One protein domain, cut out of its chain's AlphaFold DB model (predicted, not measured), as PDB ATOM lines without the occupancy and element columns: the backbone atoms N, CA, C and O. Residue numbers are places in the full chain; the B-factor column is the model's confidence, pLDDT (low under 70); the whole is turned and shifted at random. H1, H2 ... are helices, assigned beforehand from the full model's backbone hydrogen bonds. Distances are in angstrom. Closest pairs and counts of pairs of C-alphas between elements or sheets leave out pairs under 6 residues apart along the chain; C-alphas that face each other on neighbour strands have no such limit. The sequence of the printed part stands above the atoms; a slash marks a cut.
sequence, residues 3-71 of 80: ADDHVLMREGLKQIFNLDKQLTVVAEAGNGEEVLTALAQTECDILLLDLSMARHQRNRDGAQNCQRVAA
ATOM      1  N   ALA A   3       6.691 -30.871  -4.440       95.31
ATOM      2  CA  ALA A   3       7.533 -31.483  -3.423       95.31
ATOM      3  C   ALA A   3       6.942 -31.239  -2.035       95.31
ATOM      4  O   ALA A   3       6.942 -30.110  -1.558       95.31
ATOM      5  N   ASP A   4       6.414 -32.290  -1.419       94.31
ATOM      6  CA  ASP A   4       5.734 -32.252  -0.120       94.31
ATOM      7  C   ASP A   4       5.767 -33.669   0.462       94.31
ATOM      8  O   ASP A   4       5.522 -34.623  -0.278       94.31
ATOM      9  N   ASP A   5       6.062 -33.848   1.747       92.25
ATOM     10  CA  ASP A   5       6.103 -35.166   2.395       92.25
ATOM     11  C   ASP A   5       4.701 -35.753   2.676       92.25
ATOM     12  O   ASP A   5       4.563 -36.941   2.988       92.25
ATOM     13  N   HIS A   6       3.634 -34.981   2.449       94.69
ATOM     14  CA  HIS A   6       2.241 -35.389   2.609       94.69
ATOM     15  C   HIS A   6       1.576 -35.718   1.266       94.69
ATOM     16  O   HIS A   6       1.121 -34.850   0.519       94.69
ATOM     17  N   VAL A   7       1.394 -37.016   1.001       93.88
ATOM     18  CA  VAL A   7       0.725 -37.530  -0.214       93.88
ATOM     19  C   VAL A   7      -0.643 -36.873  -0.452       93.88
ATOM     20  O   VAL A   7      -0.946 -36.470  -1.571       93.88
ATOM     21  N   LEU A   8      -1.455 -36.713   0.600       96.12
ATOM     22  CA  LEU A   8      -2.796 -36.127   0.491       96.12
ATOM     23  C   LEU A   8      -2.770 -34.681  -0.028       96.12
ATOM     24  O   LEU A   8      -3.640 -34.297  -0.809       96.12
ATOM     25  N   MET A   9      -1.769 -33.892   0.377       94.44
ATOM     26  CA  MET A   9      -1.620 -32.510  -0.076       94.44
ATOM     27  C   MET A   9      -1.291 -32.466  -1.570       94.44
ATOM     28  O   MET A   9      -1.917 -31.715  -2.320       94.44
ATOM     29  N   ARG A  10      -0.380 -33.333  -2.033       95.50
ATOM     30  CA  ARG A  10      -0.035 -33.434  -3.459       95.50
ATOM     31  C   ARG A  10      -1.228 -33.853  -4.311       95.50
ATOM     32  O   ARG A  10      -1.459 -33.251  -5.358       95.50
ATOM     33  N   GLU A  11      -2.021 -34.824  -3.858       96.62
ATOM     34  CA  GLU A  11      -3.249 -35.220  -4.558       96.62
ATOM     35  C   GLU A  11      -4.246 -34.060  -4.661       96.62
ATOM     36  O   GLU A  11      -4.754 -33.779  -5.747       96.62
ATOM     37  N   GLY A  12      -4.481 -33.332  -3.565       96.56
ATOM     38  CA  GLY A  12      -5.365 -32.163  -3.565       96.56
ATOM     39  C   GLY A  12      -4.903 -31.072  -4.537       96.56
ATOM     40  O   GLY A  12      -5.698 -30.573  -5.336       96.56
ATOM     41  N   LEU A  13      -3.611 -30.743  -4.527       96.00
ATOM     42  CA  LEU A  13      -3.030 -29.751  -5.434       96.00
ATOM     43  C   LEU A  13      -3.107 -30.186  -6.901       96.00
ATOM     44  O   LEU A  13      -3.460 -29.373  -7.752       96.00
ATOM     45  N   LYS A  14      -2.856 -31.466  -7.210       95.38
ATOM     46  CA  LYS A  14      -3.031 -32.004  -8.569       95.38
ATOM     47  C   LYS A  14      -4.460 -31.842  -9.072       95.38
ATOM     48  O   LYS A  14      -4.650 -31.434 -10.213       95.38
ATOM     49  N   GLN A  15      -5.460 -32.125  -8.233       95.75
ATOM     50  CA  GLN A  15      -6.864 -31.942  -8.616       95.75
ATOM     51  C   GLN A  15      -7.170 -30.481  -8.949       95.75
ATOM     52  O   GLN A  15      -7.837 -30.214  -9.944       95.75
ATOM     53  N   ILE A  16      -6.647 -29.539  -8.159       95.56
ATOM     54  CA  ILE A  16      -6.821 -28.103  -8.406       95.56
ATOM     55  C   ILE A  16      -6.115 -27.683  -9.699       95.56
ATOM     56  O   ILE A  16      -6.718 -27.006 -10.528       95.56
ATOM     57  N   PHE A  17      -4.861 -28.096  -9.908       94.56
ATOM     58  CA  PHE A  17      -4.099 -27.719 -11.102       94.56
ATOM     59  C   PHE A  17      -4.650 -28.337 -12.385       94.56
ATOM     60  O   PHE A  17      -4.620 -27.680 -13.417       94.56
ATOM     61  N   ASN A  18      -5.254 -29.525 -12.323       92.50
ATOM     62  CA  ASN A  18      -5.926 -30.139 -13.471       92.50
ATOM     63  C   ASN A  18      -7.136 -29.336 -13.985       92.50
ATOM     64  O   ASN A  18      -7.630 -29.616 -15.080       92.50
ATOM     65  N   LEU A  19      -7.630 -28.355 -13.223       95.19
ATOM     66  CA  LEU A  19      -8.693 -27.456 -13.675       95.19
ATOM     67  C   LEU A  19      -8.187 -26.406 -14.679       95.19
ATOM     68  O   LEU A  19      -8.986 -25.904 -15.469       95.19
ATOM     69  N   ASP A  20      -6.886 -26.094 -14.682       93.62
ATOM     70  CA  ASP A  20      -6.265 -25.162 -15.627       93.62
ATOM     71  C   ASP A  20      -5.362 -25.912 -16.612       93.62
ATOM     72  O   ASP A  20      -4.334 -26.475 -16.248       93.62
ATOM     73  N   LYS A  21      -5.717 -25.877 -17.901       89.12
ATOM     74  CA  LYS A  21      -4.970 -26.564 -18.968       89.12
ATOM     75  C   LYS A  21      -3.565 -26.004 -19.204       89.12
ATOM     76  O   LYS A  21      -2.792 -26.631 -19.921       89.12
ATOM     77  N   GLN A  22      -3.251 -24.829 -18.665       92.94
ATOM     78  CA  GLN A  22      -1.915 -24.236 -18.749       92.94
ATOM     79  C   GLN A  22      -0.962 -24.792 -17.689       92.94
ATOM     80  O   GLN A  22       0.243 -24.580 -17.786       92.94
ATOM     81  N   LEU A  23      -1.485 -25.497 -16.683       93.38
ATOM     82  CA  LEU A  23      -0.688 -26.106 -15.632       93.38
ATOM     83  C   LEU A  23      -0.614 -27.614 -15.846       93.38
ATOM     84  O   LEU A  23      -1.597 -28.286 -16.144       93.38
ATOM     85  N   THR A  24       0.582 -28.170 -15.694       94.44
ATOM     86  CA  THR A  24       0.799 -29.616 -15.742       94.44
ATOM     87  C   THR A  24       1.775 -30.005 -14.648       94.44
ATOM     88  O   THR A  24       2.877 -29.464 -14.532       94.44
ATOM     89  N   VAL A  25       1.373 -30.964 -13.819       95.56
ATOM     90  CA  VAL A  25       2.264 -31.538 -12.813       95.56
ATOM     91  C   VAL A  25       3.128 -32.597 -13.491       95.56
ATOM     92  O   VAL A  25       2.692 -33.717 -13.719       95.56
ATOM     93  N   VAL A  26       4.357 -32.210 -13.832       96.50
ATOM     94  CA  VAL A  26       5.318 -33.061 -14.563       96.50
ATOM     95  C   VAL A  26       6.075 -34.058 -13.679       96.50
ATOM     96  O   VAL A  26       6.641 -35.021 -14.182       96.50
ATOM     97  N   ALA A  27       6.110 -33.821 -12.366       96.56
ATOM     98  CA  ALA A  27       6.815 -34.656 -11.399       96.56
ATOM     99  C   ALA A  27       6.362 -34.352  -9.965       96.56
ATOM    100  O   ALA A  27       5.914 -33.235  -9.665       96.56
ATOM    101  N   GLU A  28       6.552 -35.336  -9.089       96.19
ATOM    102  CA  GLU A  28       6.281 -35.280  -7.653       96.19
ATOM    103  C   GLU A  28       7.481 -35.805  -6.855       96.19
ATOM    104  O   GLU A  28       8.197 -36.685  -7.328       96.19
ATOM    105  N   ALA A  29       7.665 -35.294  -5.639       94.88
ATOM    106  CA  ALA A  29       8.679 -35.753  -4.696       94.88
ATOM    107  C   ALA A  29       8.144 -35.707  -3.254       94.88
ATOM    108  O   ALA A  29       7.426 -34.778  -2.880       94.88
ATOM    109  N   GLY A  30       8.495 -36.707  -2.447       93.75
ATOM    110  CA  GLY A  30       8.141 -36.813  -1.028       93.75
ATOM    111  C   GLY A  30       9.254 -36.419  -0.055       93.75
ATOM    112  O   GLY A  30       9.034 -36.401   1.151       93.75
ATOM    113  N   ASN A  31      10.464 -36.153  -0.549       89.56
ATOM    114  CA  ASN A  31      11.613 -35.729   0.253       89.56
ATOM    115  C   ASN A  31      12.641 -34.977  -0.613       89.56
ATOM    116  O   ASN A  31      12.535 -34.923  -1.838       89.56
ATOM    117  N   GLY A  32      13.670 -34.405   0.023       87.31
ATOM    118  CA  GLY A  32      14.695 -33.617  -0.669       87.31
ATOM    119  C   GLY A  32      15.551 -34.388  -1.688       87.31
ATOM    120  O   GLY A  32      15.961 -33.798  -2.688       87.31
ATOM    121  N   GLU A  33      15.813 -35.681  -1.471       88.19
ATOM    122  CA  GLU A  33      16.588 -36.512  -2.411       88.19
ATOM    123  C   GLU A  33      15.781 -36.819  -3.680       88.19
ATOM    124  O   GLU A  33      16.300 -36.746  -4.798       88.19
ATOM    125  N   GLU A  34      14.485 -37.086  -3.522       92.06
ATOM    126  CA  GLU A  34      13.557 -37.260  -4.637       92.06
ATOM    127  C   GLU A  34      13.423 -35.979  -5.466       92.06
ATOM    128  O   GLU A  34      13.389 -36.064  -6.691       92.06
ATOM    129  N   VAL A  35      13.442 -34.792  -4.841       91.56
ATOM    130  CA  VAL A  35      13.444 -33.507  -5.571       91.56
ATOM    131  C   VAL A  35      14.661 -33.395  -6.483       91.56
ATOM    132  O   VAL A  35      14.526 -33.062  -7.658       91.56
ATOM    133  N   LEU A  36      15.855 -33.687  -5.958       90.06
ATOM    134  CA  LEU A  36      17.097 -33.648  -6.738       90.06
ATOM    135  C   LEU A  36      17.061 -34.623  -7.912       90.06
ATOM    136  O   LEU A  36      17.442 -34.268  -9.027       90.06
ATOM    137  N   THR A  37      16.594 -35.840  -7.651       91.75
ATOM    138  CA  THR A  37      16.480 -36.891  -8.664       91.75
ATOM    139  C   THR A  37      15.483 -36.492  -9.749       91.75
ATOM    140  O   THR A  37      15.795 -36.591 -10.934       91.75
ATOM    141  N   ALA A  38      14.317 -35.978  -9.356       93.00
ATOM    142  CA  ALA A  38      13.272 -35.556 -10.276       93.00
ATOM    143  C   ALA A  38      13.711 -34.365 -11.137       93.00
ATOM    144  O   ALA A  38      13.466 -34.371 -12.335       93.00
ATOM    145  N   LEU A  39      14.416 -33.379 -10.574       91.88
ATOM    146  CA  LEU A  39      14.931 -32.232 -11.339       91.88
ATOM    147  C   LEU A  39      16.045 -32.609 -12.316       91.88
ATOM    148  O   LEU A  39      16.219 -31.947 -13.333       91.88
ATOM    149  N   ALA A  40      16.809 -33.660 -12.017       92.25
ATOM    150  CA  ALA A  40      17.824 -34.169 -12.933       92.25
ATOM    151  C   ALA A  40      17.220 -34.948 -14.116       92.25
ATOM    152  O   ALA A  40      17.881 -35.100 -15.140       92.25
ATOM    153  N   GLN A  41      15.998 -35.469 -13.970       94.31
ATOM    154  CA  GLN A  41      15.335 -36.329 -14.959       94.31
ATOM    155  C   GLN A  41      14.210 -35.623 -15.722       94.31
ATOM    156  O   GLN A  41      13.889 -36.023 -16.840       94.31
ATOM    157  N   THR A  42      13.625 -34.586 -15.127       94.06
ATOM    158  CA  THR A  42      12.430 -33.913 -15.623       94.06
ATOM    159  C   THR A  42      12.623 -32.407 -15.561       94.06
ATOM    160  O   THR A  42      12.778 -31.832 -14.481       94.06
ATOM    161  N   GLU A  43      12.546 -31.752 -16.716       92.19
ATOM    162  CA  GLU A  43      12.476 -30.296 -16.775       92.19
ATOM    163  C   GLU A  43      11.145 -29.811 -16.187       92.19
ATOM    164  O   GLU A  43      10.077 -30.363 -16.463       92.19
ATOM    165  N   CYS A  44      11.200 -28.775 -15.351       91.75
ATOM    166  CA  CYS A  44      10.007 -28.103 -14.860       91.75
ATOM    167  C   CYS A  44      10.217 -26.593 -14.813       91.75
ATOM    168  O   CYS A  44      11.271 -26.126 -14.387       91.75
ATOM    169  N   ASP A  45       9.180 -25.838 -15.161       94.44
ATOM    170  CA  ASP A  45       9.219 -24.373 -15.109       94.44
ATOM    171  C   ASP A  45       9.106 -23.846 -13.673       94.44
ATOM    172  O   ASP A  45       9.677 -22.819 -13.313       94.44
ATOM    173  N   ILE A  46       8.338 -24.559 -12.841       92.88
ATOM    174  CA  ILE A  46       8.017 -24.168 -11.468       92.88
ATOM    175  C   ILE A  46       8.128 -25.387 -10.548       92.88
ATOM    176  O   ILE A  46       7.498 -26.427 -10.784       92.88
ATOM    177  N   LEU A  47       8.875 -25.233  -9.452       93.81
ATOM    178  CA  LEU A  47       8.874 -26.143  -8.307       93.81
ATOM    179  C   LEU A  47       8.058 -25.532  -7.162       93.81
ATOM    180  O   LEU A  47       8.405 -24.470  -6.650       93.81
ATOM    181  N   LEU A  48       7.018 -26.238  -6.720       94.00
ATOM    182  CA  LEU A  48       6.332 -25.947  -5.466       94.00
ATOM    183  C   LEU A  48       6.912 -26.842  -4.368       94.00
ATOM    184  O   LEU A  48       6.742 -28.058  -4.426       94.00
ATOM    185  N   LEU A  49       7.607 -26.240  -3.404       93.00
ATOM    186  CA  LEU A  49       8.359 -26.933  -2.358       93.00
ATOM    187  C   LEU A  49       7.774 -26.652  -0.970       93.00
ATOM    188  O   LEU A  49       7.711 -25.493  -0.555       93.00
ATOM    189  N   ASP A  50       7.426 -27.703  -0.230       91.62
ATOM    190  CA  ASP A  50       7.121 -27.604   1.193       91.62
ATOM    191  C   ASP A  50       8.400 -27.333   2.001       91.62
ATOM    192  O   ASP A  50       9.399 -28.057   1.955       91.62
ATOM    193  N   LEU A  51       8.357 -26.256   2.779       85.50
ATOM    194  CA  LEU A  51       9.456 -25.854   3.649       85.50
ATOM    195  C   LEU A  51       9.535 -26.721   4.909       85.50
ATOM    196  O   LEU A  51      10.592 -26.771   5.540       85.50
ATOM    197  N   SER A  52       8.449 -27.391   5.297       83.25
ATOM    198  CA  SER A  52       8.417 -28.248   6.487       83.25
ATOM    199  C   SER A  52       9.279 -29.491   6.267       83.25
ATOM    200  O   SER A  52      10.151 -29.769   7.097       83.25
ATOM    201  N   MET A  53       9.161 -30.122   5.096       80.62
ATOM    202  CA  MET A  53      10.054 -31.175   4.602       80.62
ATOM    203  C   MET A  53      11.539 -30.782   4.753       80.62
ATOM    204  O   MET A  53      12.336 -31.498   5.364       80.62
ATOM    205  N   ALA A  54      11.914 -29.574   4.315       66.19
ATOM    206  CA  ALA A  54      13.294 -29.083   4.419       66.19
ATOM    207  C   ALA A  54      13.785 -28.898   5.872       66.19
ATOM    208  O   ALA A  54      14.981 -29.011   6.147       66.19
ATOM    209  N   ARG A  55      12.886 -28.624   6.828       64.12
ATOM    210  CA  ARG A  55      13.237 -28.445   8.251       64.12
ATOM    211  C   ARG A  55      13.433 -29.769   8.986       64.12
ATOM    212  O   ARG A  55      14.197 -29.808   9.955       64.12
ATOM    213  N   HIS A  56      12.760 -30.833   8.547       57.88
ATOM    214  CA  HIS A  56      12.879 -32.163   9.141       57.88
ATOM    215  C   HIS A  56      14.115 -32.922   8.632       57.88
ATOM    216  O   HIS A  56      14.782 -33.585   9.430       57.88
ATOM    217  N   GLN A  57      14.525 -32.732   7.372       58.22
ATOM    218  CA  GLN A  57      15.805 -33.233   6.847       58.22
ATOM    219  C   GLN A  57      17.002 -32.345   7.261       58.22
ATOM    220  O   GLN A  57      17.671 -31.714   6.445       58.22
ATOM    221  N   ARG A  58      17.347 -32.333   8.556       50.84
ATOM    222  CA  ARG A  58      18.588 -31.715   9.084       50.84
ATOM    223  C   ARG A  58      19.845 -32.585   8.899       50.84
ATOM    224  O   ARG A  58      20.762 -32.518   9.713       50.84
ATOM    225  N   ASN A  59      19.917 -33.382   7.831       45.06
ATOM    226  CA  ASN A  59      21.139 -34.095   7.452       45.06
ATOM    227  C   ASN A  59      21.687 -33.503   6.139       45.06
ATOM    228  O   ASN A  59      21.216 -33.795   5.051       45.06
ATOM    229  N   ARG A  60      22.621 -32.565   6.324       45.22
ATOM    230  CA  ARG A  60      23.578 -31.899   5.413       45.22
ATOM    231  C   ARG A  60      23.238 -31.405   3.996       45.22
ATOM    232  O   ARG A  60      23.971 -30.510   3.600       45.22
ATOM    233  N   ASP A  61      22.169 -31.784   3.294       53.25
ATOM    234  CA  ASP A  61      22.061 -31.404   1.860       53.25
ATOM    235  C   ASP A  61      20.800 -30.602   1.448       53.25
ATOM    236  O   ASP A  61      20.712 -30.112   0.324       53.25
ATOM    237  N   GLY A  62      19.835 -30.366   2.349       47.66
ATOM    238  CA  GLY A  62      18.555 -29.713   2.004       47.66
ATOM    239  C   GLY A  62      18.603 -28.188   1.797       47.66
ATOM    240  O   GLY A  62      17.995 -27.665   0.866       47.66
ATOM    241  N   ALA A  63      19.352 -27.452   2.628       50.50
ATOM    242  CA  ALA A  63      19.433 -25.985   2.528       50.50
ATOM    243  C   ALA A  63      20.204 -25.514   1.278       50.50
ATOM    244  O   ALA A  63      19.879 -24.477   0.703       50.50
ATOM    245  N   GLN A  64      21.186 -26.302   0.827       49.59
ATOM    246  CA  GLN A  64      21.910 -26.047  -0.418       49.59
ATOM    247  C   GLN A  64      21.074 -26.425  -1.649       49.59
ATOM    248  O   GLN A  64      21.254 -25.850  -2.723       49.59
ATOM    249  N   ASN A  65      20.109 -27.338  -1.484       48.94
ATOM    250  CA  ASN A  65      19.208 -27.746  -2.549       48.94
ATOM    251  C   ASN A  65      18.302 -26.589  -3.005       48.94
ATOM    252  O   ASN A  65      18.257 -26.286  -4.194       48.94
ATOM    253  N   CYS A  66      17.687 -25.845  -2.074       49.34
ATOM    254  CA  CYS A  66      16.857 -24.681  -2.418       49.34
ATOM    255  C   CYS A  66      17.609 -23.612  -3.235       49.34
ATOM    256  O   CYS A  66      17.010 -22.966  -4.090       49.34
ATOM    257  N   GLN A  67      18.918 -23.435  -3.014       45.94
ATOM    258  CA  GLN A  67      19.735 -22.495  -3.794       45.94
ATOM    259  C   GLN A  67      20.078 -23.006  -5.200       45.94
ATOM    260  O   GLN A  67      20.274 -22.193  -6.097       45.94
ATOM    261  N   ARG A  68      20.134 -24.326  -5.417       43.19
ATOM    262  CA  ARG A  68      20.389 -24.910  -6.744       43.19
ATOM    263  C   ARG A  68      19.158 -24.909  -7.644       43.19
ATOM    264  O   ARG A  68      19.312 -24.709  -8.842       43.19
ATOM    265  N   VAL A  69      17.958 -25.111  -7.094       53.72
ATOM    266  CA  VAL A  69      16.727 -25.161  -7.908       53.72
ATOM    267  C   VAL A  69      16.273 -23.773  -8.385       53.72
ATOM    268  O   VAL A  69      15.564 -23.660  -9.376       53.72
ATOM    269  N   ALA A  70      16.715 -22.698  -7.729       48.56
ATOM    270  CA  ALA A  70      16.333 -21.328  -8.078       48.56
ATOM    271  C   ALA A  70      17.081 -20.730  -9.293       48.56
ATOM    272  O   ALA A  70      16.833 -19.578  -9.641       48.56
ATOM    273  N   ALA A  71      17.987 -21.470  -9.940       36.56
ATOM    274  CA  ALA A  71      18.639 -21.019 -11.167       36.56
ATOM    275  C   ALA A  71      18.059 -21.779 -12.370       36.56
ATOM    276  O   ALA A  71      18.277 -22.990 -12.467       36.56
TER     277      ALA A  71
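This is residues 3 to 71 of the 80 residues of the protein "Transcriptional regulatory protein uhpA" of Ewingella americana (UniProt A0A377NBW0). The longest helix, H1, lies at one end of an elongated model, apart from the other three helices, and the stretch of residues 18 to 31 folds back from the far end of H1 to reach H2. At the other end H2 and H4 run side by side in the same direction, and H3 comes near the first residues of both, so that these three helices make a loose group. The printed part has 69 residues with four named helices in the order H1, H2, H3, H4 and no named strand; the class is all helix, with 35 of the 69 printed residues in the helices. The whole is compact, with a radius of gyration of the C-alphas of 12.3 A, and its C-alphas span 38 by 25 by 16 A, only just elongated.

H1, residues 7 to 17, is apart from H2, residues 32 to 41, and also from H3, residues 51 to 56, and H4, residues 62 to 69. H2 and H4 only just touch, with 3 pairs of C-alphas within 8 A, the closest being those of Gly 32 and Gly 62, 6.1 A apart. They run the same way at a shallow tilt of 23 degrees. H3 and H4 are close but not clearly touching; their closest C-alphas are those of Ala 54 and Gly 62, 5.8 A apart. They run opposite ways at a shallow tilt of 33 degrees, only just short of steep. H2 and H3 are also close but not clearly touching, with the C-alphas of Gly 32 and Ala 54 the closest at 7.0 A, and they run opposite ways at a steep tilt of 55 degrees. In H1, H2 and H3 every O i to N i+4 pair is within hydrogen-bond range; in H4 it is 3 of 4.

H1 begins at C-alpha 7, (0.725, -37.530, -0.214), and measures 15.4 A from first to last C-alpha. H2 begins at C-alpha 32, (14.695, -33.617, -0.669), and measures 14.6 A. H3 measures 9.0 A. H4 measures 11.1 A and ends at C-alpha 69, (16.727, -25.161, -7.908).

The two C-alphas farthest apart are those of Lys 21 and Arg 60, at 37.9 A. The printed part has no cut. The link from H1 to H2 is long, with 14 residues; that from H2 to H3 is short, with 9, and that from H3 to H4 is tight, with 5. The mean pLDDT of the printed part is 82.0, but residues 54 to 71 are under 70, and H4 has a mean of 49.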